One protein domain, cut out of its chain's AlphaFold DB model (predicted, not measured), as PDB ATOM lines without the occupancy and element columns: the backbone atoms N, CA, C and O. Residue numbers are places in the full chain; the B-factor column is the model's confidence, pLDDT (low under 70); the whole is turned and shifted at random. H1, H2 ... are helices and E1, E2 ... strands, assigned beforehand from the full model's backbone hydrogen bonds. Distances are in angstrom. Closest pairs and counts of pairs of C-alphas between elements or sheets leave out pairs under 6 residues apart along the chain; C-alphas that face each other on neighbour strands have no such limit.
ATOM      1  N   VAL A  41     148.241 125.306 125.336       47.22
ATOM      2  CA  VAL A  41     148.729 126.360 124.424       47.22
ATOM      3  C   VAL A  41     148.952 125.889 122.987       47.22
ATOM      4  O   VAL A  41     148.891 126.682 122.043       47.22
ATOM      5  N   ALA A  42     149.248 124.600 122.805       44.28
ATOM      6  CA  ALA A  42     149.651 124.055 121.513       44.28
ATOM      7  C   ALA A  42     148.535 124.080 120.453       44.28
ATOM      8  O   ALA A  42     148.837 124.021 119.264       44.28
ATOM      9  N   ARG A  43     147.257 124.155 120.858       44.56
ATOM     10  CA  ARG A  43     146.130 123.999 119.926       44.56
ATOM     11  C   ARG A  43     145.767 125.277 119.162       44.56
ATOM     12  O   ARG A  43     145.410 125.158 117.994       44.56
ATOM     13  N   ASP A  44     145.920 126.454 119.776       42.47
ATOM     14  CA  ASP A  44     145.455 127.727 119.192       42.47
ATOM     15  C   ASP A  44     146.572 128.765 118.933       42.47
ATOM     16  O   ASP A  44     146.398 129.624 118.072       42.47
ATOM     17  N   TYR A  45     147.748 128.658 119.573       45.31
ATOM     18  CA  TYR A  45     148.797 129.698 119.492       45.31
ATOM     19  C   TYR A  45     150.163 129.222 118.981       45.31
ATOM     20  O   TYR A  45     150.993 130.037 118.585       45.31
ATOM     21  N   TYR A  46     150.402 127.910 118.925       41.53
ATOM     22  CA  TYR A  46     151.614 127.337 118.336       41.53
ATOM     23  C   TYR A  46     151.305 126.704 116.976       41.53
ATOM     24  O   TYR A  46     151.369 125.484 116.814       41.53
ATOM     25  N   LYS A  47     151.042 127.512 115.939       39.59
ATOM     26  CA  LYS A  47     151.337 127.039 114.576       39.59
ATOM     27  C   LYS A  47     152.854 126.990 114.414       39.59
ATOM     28  O   LYS A  47     153.494 127.909 113.922       39.59
ATOM     29  N   VAL A  48     153.439 125.885 114.868       38.41
ATOM     30  CA  VAL A  48     154.848 125.565 114.666       38.41
ATOM     31  C   VAL A  48     155.110 125.401 113.167       38.41
ATOM     32  O   VAL A  48     154.587 124.489 112.531       38.41
ATOM     33  N   ARG A  49     155.930 126.311 112.628       38.56
ATOM     34  CA  ARG A  49     156.934 126.099 111.567       38.56
ATOM     35  C   ARG A  49     156.732 124.853 110.687       38.56
ATOM     36  O   ARG A  49     157.395 123.849 110.909       38.56
ATOM     37  N   TYR A  50     155.926 124.944 109.630       37.91
ATOM     38  CA  TYR A  50     156.036 124.035 108.472       37.91
ATOM     39  C   TYR A  50     155.735 124.736 107.131       37.91
ATOM     40  O   TYR A  50     155.230 124.130 106.192       37.91
ATOM     41  N   SER A  51     156.098 126.017 107.007       38.44
ATOM     42  CA  SER A  51     156.287 126.657 105.699       38.44
ATOM     43  C   SER A  51     157.686 127.268 105.634       38.44
ATOM     44  O   SER A  51     157.936 128.277 106.297       38.44
ATOM     45  N   PRO A  52     158.615 126.677 104.861       37.75
ATOM     46  CA  PRO A  52     159.865 127.340 104.513       37.75
ATOM     47  C   PRO A  52     159.541 128.691 103.852       37.75
ATOM     48  O   PRO A  52     158.763 128.722 102.902       37.75
ATOM     49  N   GLY A  53     160.087 129.798 104.372       46.91
ATOM     50  CA  GLY A  53     159.920 131.142 103.793       46.91
ATOM     51  C   GLY A  53     159.047 132.136 104.575       46.91
ATOM     52  O   GLY A  53     158.811 133.231 104.079       46.91
ATOM     53  N   THR A  54     158.585 131.805 105.786       49.22
ATOM     54  CA  THR A  54     157.946 132.783 106.696       49.22
ATOM     55  C   THR A  54     158.936 133.239 107.769       49.22
ATOM     56  O   THR A  54     158.909 132.783 108.910       49.22
ATOM     57  N   GLU A  55     159.866 134.117 107.393       41.78
ATOM     58  CA  GLU A  55     160.619 134.918 108.364       41.78
ATOM     59  C   GLU A  55     159.697 136.007 108.928       41.78
ATOM     60  O   GLU A  55     159.199 136.850 108.187       41.78
ATOM     61  N   GLY A  56     159.460 135.973 110.244       46.66
ATOM     62  CA  GLY A  56     158.677 136.979 110.969       46.66
ATOM     63  C   GLY A  56     157.311 136.468 111.422       46.66
ATOM     64  O   GLY A  56     156.291 136.752 110.805       46.66
ATOM     65  N   ASP A  57     157.281 135.723 112.526       49.06
ATOM     66  CA  ASP A  57     156.024 135.366 113.184       49.06
ATOM     67  C   ASP A  57     155.525 136.574 113.998       49.06
ATOM     68  O   ASP A  57     156.151 136.971 114.982       49.06
ATOM     69  N   VAL A  58     154.445 137.215 113.541       52.97
ATOM     70  CA  VAL A  58     153.966 138.517 114.053       52.97
ATOM     71  C   VAL A  58     153.330 138.396 115.450       52.97
ATOM     72  O   VAL A  58     153.237 139.394 116.164       52.97
ATOM     73  N   CYS A  59     152.966 137.184 115.886       56.31
ATOM     74  CA  CYS A  59     152.319 136.923 117.177       56.31
ATOM     75  C   CYS A  59     152.992 135.761 117.924       56.31
ATOM     76  O   CYS A  59     152.388 134.717 118.175       56.31
ATOM     77  N   LYS A  60     154.264 135.937 118.298       71.50
ATOM     78  CA  LYS A  60     154.984 134.951 119.110       71.50
ATOM     79  C   LYS A  60     154.376 134.883 120.514       71.50
ATOM     80  O   LYS A  60     154.367 135.875 121.239       71.50
ATOM     81  N   THR A  61     153.916 133.695 120.906       81.44
ATOM     82  CA  THR A  61     153.496 133.404 122.284       81.44
ATOM     83  C   THR A  61     154.598 132.641 123.015       81.44
ATOM     84  O   THR A  61     155.139 131.656 122.504       81.44
ATOM     85  N   THR A  62     154.954 133.104 124.207       83.50
ATOM     86  CA  THR A  62     155.981 132.509 125.066       83.50
ATOM     87  C   THR A  62     155.426 132.209 126.446       83.50
ATOM     88  O   THR A  62     154.597 132.953 126.965       83.50
ATOM     89  N   LEU A  63     155.911 131.122 127.041       89.69
ATOM     90  CA  LEU A  63     155.696 130.827 128.449       89.69
ATOM     91  C   LEU A  63     156.683 131.643 129.280       89.69
ATOM     92  O   LEU A  63     157.880 131.576 129.010       89.69
ATOM     93  N   LEU A  64     156.170 132.372 130.264       91.31
ATOM     94  CA  LEU A  64     156.948 133.127 131.234       91.31
ATOM     95  C   LEU A  64     156.900 132.448 132.601       91.31
ATOM     96  O   LEU A  64     155.851 131.955 133.029       91.31
ATOM     97  N   SER A  65     158.039 132.458 133.280       94.38
ATOM     98  CA  SER A  65     158.173 132.156 134.703       94.38
ATOM     99  C   SER A  65     157.536 133.252 135.575       94.38
ATOM    100  O   SER A  65     157.350 134.380 135.110       94.38
ATOM    101  N   PRO A  66     157.205 132.964 136.847       96.25
ATOM    102  CA  PRO A  66     156.743 133.983 137.790       96.25
ATOM    103  C   PRO A  66     157.706 135.172 137.933       96.25
ATOM    104  O   PRO A  66     157.252 136.303 138.100       96.25
ATOM    105  N   GLU A  67     159.018 134.947 137.839       96.25
ATOM    106  CA  GLU A  67     160.038 135.997 137.897       96.25
ATOM    107  C   GLU A  67     159.943 136.937 136.688       96.25
ATOM    108  O   GLU A  67     159.841 138.149 136.858       96.25
ATOM    109  N   GLU A  68     159.866 136.384 135.474       95.56
ATOM    110  CA  GLU A  68     159.694 137.165 134.239       95.56
ATOM    111  C   GLU A  68     158.359 137.933 134.226       95.56
ATOM    112  O   GLU A  68     158.284 139.056 133.726       95.56
ATOM    113  N   VAL A  69     157.295 137.363 134.807       95.69
ATOM    114  CA  VAL A  69     156.004 138.056 134.955       95.69
ATOM    115  C   VAL A  69     156.131 139.278 135.861       95.69
ATOM    116  O   VAL A  69     155.572 140.326 135.535       95.69
ATOM    117  N   ALA A  70     156.869 139.179 136.971       95.44
ATOM    118  CA  ALA A  70     157.051 140.296 137.899       95.44
ATOM    119  C   ALA A  70     157.752 141.497 137.239       95.44
ATOM    120  O   ALA A  70     157.465 142.642 137.593       95.44
ATOM    121  N   GLU A  71     158.631 141.249 136.263       94.88
ATOM    122  CA  GLU A  71     159.337 142.296 135.519       94.88
ATOM    123  C   GLU A  71     158.413 143.080 134.574       94.88
ATOM    124  O   GLU A  71     158.534 144.302 134.465       94.88
ATOM    125  N   ILE A  72     157.479 142.402 133.894       92.81
ATOM    126  CA  ILE A  72     156.650 143.022 132.842       92.81
ATOM    127  C   ILE A  72     155.241 143.410 133.304       92.81
ATOM    128  O   ILE A  72     154.627 144.303 132.721       92.81
ATOM    129  N   ALA A  73     154.716 142.734 134.324       93.94
ATOM    130  CA  ALA A  73     153.369 142.906 134.848       93.94
ATOM    131  C   ALA A  73     153.414 143.031 136.382       93.94
ATOM    132  O   ALA A  73     152.876 142.182 137.095       93.94
ATOM    133  N   PRO A  74     154.003 144.118 136.921       92.00
ATOM    134  CA  PRO A  74     154.224 144.290 138.363       92.00
ATOM    135  C   PRO A  74     152.927 144.394 139.186       92.00
ATOM    136  O   PRO A  74     152.961 144.414 140.413       92.00
ATOM    137  N   VAL A  75     151.773 144.480 138.520       91.38
ATOM    138  CA  VAL A  75     150.442 144.454 139.139       91.38
ATOM    139  C   VAL A  75     149.989 143.046 139.538       91.38
ATOM    140  O   VAL A  75     149.000 142.912 140.255       91.38
ATOM    141  N   VAL A  76     150.676 142.000 139.071       93.12
ATOM    142  CA  VAL A  76     150.321 140.601 139.327       93.12
ATOM    143  C   VAL A  76     151.035 140.096 140.578       93.12
ATOM    144  O   VAL A  76     152.252 140.220 140.713       93.12
ATOM    145  N   ASN A  77     150.292 139.467 141.491       93.25
ATOM    146  CA  ASN A  77     150.880 138.769 142.632       93.25
ATOM    147  C   ASN A  77     151.446 137.411 142.190       93.25
ATOM    148  O   ASN A  77     150.741 136.402 142.162       93.25
ATOM    149  N   THR A  78     152.739 137.374 141.877       94.81
ATOM    150  CA  THR A  78     153.387 136.198 141.280       94.81
ATOM    151  C   THR A  78     153.531 134.999 142.223       94.81
ATOM    152  O   THR A  78     153.831 133.899 141.775       94.81
ATOM    153  N   LYS A  79     153.231 135.157 143.521       94.50
ATOM    154  CA  LYS A  79     153.207 134.046 144.492       94.50
ATOM    155  C   LYS A  79     152.049 133.066 144.276       94.50
ATOM    156  O   LYS A  79     152.066 131.985 144.855       94.50
ATOM    157  N   GLN A  80     151.029 133.469 143.521       91.31
ATOM    158  CA  GLN A  80     149.810 132.685 143.300       91.31
ATOM    159  C   GLN A  80     149.733 132.068 141.900       91.31
ATOM    160  O   GLN A  80     148.740 131.423 141.583       91.31
ATOM    161  N   ILE A  81     150.764 132.243 141.068       93.00
ATOM    162  CA  ILE A  81     150.772 131.746 139.688       93.00
ATOM    163  C   ILE A  81     151.890 130.729 139.480       93.00
ATOM    164  O   ILE A  81     152.951 130.805 140.097       93.00
ATOM    165  N   LEU A  82     151.670 129.800 138.552       93.56
ATOM    166  CA  LEU A  82     152.704 128.870 138.082       93.56
ATOM    167  C   LEU A  82     153.566 129.471 136.958       93.56
ATOM    168  O   LEU A  82     154.647 128.966 136.662       93.56
ATOM    169  N   GLY A  83     153.069 130.524 136.314       91.44
ATOM    170  CA  GLY A  83     153.649 131.174 135.144       91.44
ATOM    171  C   GLY A  83     152.559 131.888 134.348       91.44
ATOM    172  O   GLY A  83     151.405 131.935 134.779       91.44
ATOM    173  N   ALA A  84     152.910 132.433 133.187       92.25
ATOM    174  CA  ALA A  84     151.953 133.104 132.309       92.25
ATOM    175  C   ALA A  84     152.244 132.853 130.830       92.25
ATOM    176  O   ALA A  84     153.364 132.523 130.437       92.25
ATOM    177  N   LEU A  85     151.229 133.056 129.995       90.62
ATOM    178  CA  LEU A  85     151.407 133.181 128.554       90.62
ATOM    179  C   LEU A  85     151.544 134.651 128.194       90.62
ATOM    180  O   LEU A  85     150.739 135.477 128.614       90.62
ATOM    181  N   TYR A  86     152.553 134.956 127.389       89.56
ATOM    182  CA  TYR A  86     152.783 136.294 126.877       89.56
ATOM    183  C   TYR A  86     152.821 136.278 125.358       89.56
ATOM    184  O   TYR A  86     153.628 135.561 124.764       89.56
ATOM    185  N   THR A  87     151.962 137.080 124.737       88.19
ATOM    186  CA  THR A  87     151.876 137.220 123.283       88.19
ATOM    187  C   THR A  87     152.423 138.581 122.875       88.19
ATOM    188  O   THR A  87     151.872 139.627 123.214       88.19
ATOM    189  N   THR A  88     153.531 138.581 122.133       82.50
ATOM    190  CA  THR A  88     154.127 139.818 121.612       82.50
ATOM    191  C   THR A  88     153.218 140.459 120.569       82.50
ATOM    192  O   THR A  88     152.623 139.744 119.762       82.50
TER     193      THR A  88
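Overview. This is residues 41 to 88 of the 393 residues of the protein "FAD dependent oxidoreductase" of Teladorsagia circumcincta (UniProt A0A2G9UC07). Little of this loose rod is regular structure: two short antiparallel strands, E1 and E2, lie side by side, with helix H1 toward one end and a long loop toward the other, where residues 50 to 56 stick out. Of 48 printed residues, 15 are in named elements, in the order E1, H1, E2; the class is mixed. The spans are 41 by 19 by 12 A, the radius of gyration of the C-alphas 13.6 A.

Arrangement. Past residues 41 to 60, find E1, residues 61 to 64, antiparallel to E2, residues 84 to 87, at 150 degrees; N 62 and O 86, 2.8 A apart, are within hydrogen-bond range. In H1, residues 66 to 72, every O i to N i+4 pair is within hydrogen-bond range. The closest C-alphas of H1 and E2 are those of Val 69 and Ala 84, 6.9 A apart.

Along the chain. Find C-alpha 61 at (153.496, 133.404, 122.284); E1 runs 9.6 A. After a tight link, H1 runs 10.3 A. E2 runs 9.9 A to C-alpha 87 at (151.876, 137.220, 123.283).

Size, cuts and confidence. The farthest C-alphas, Gly 53 and Lys 79, are 41.4 A apart. The printed part has no cut; the link H1 to E2 is long. Residues 41 to 59 have pLDDT under 70.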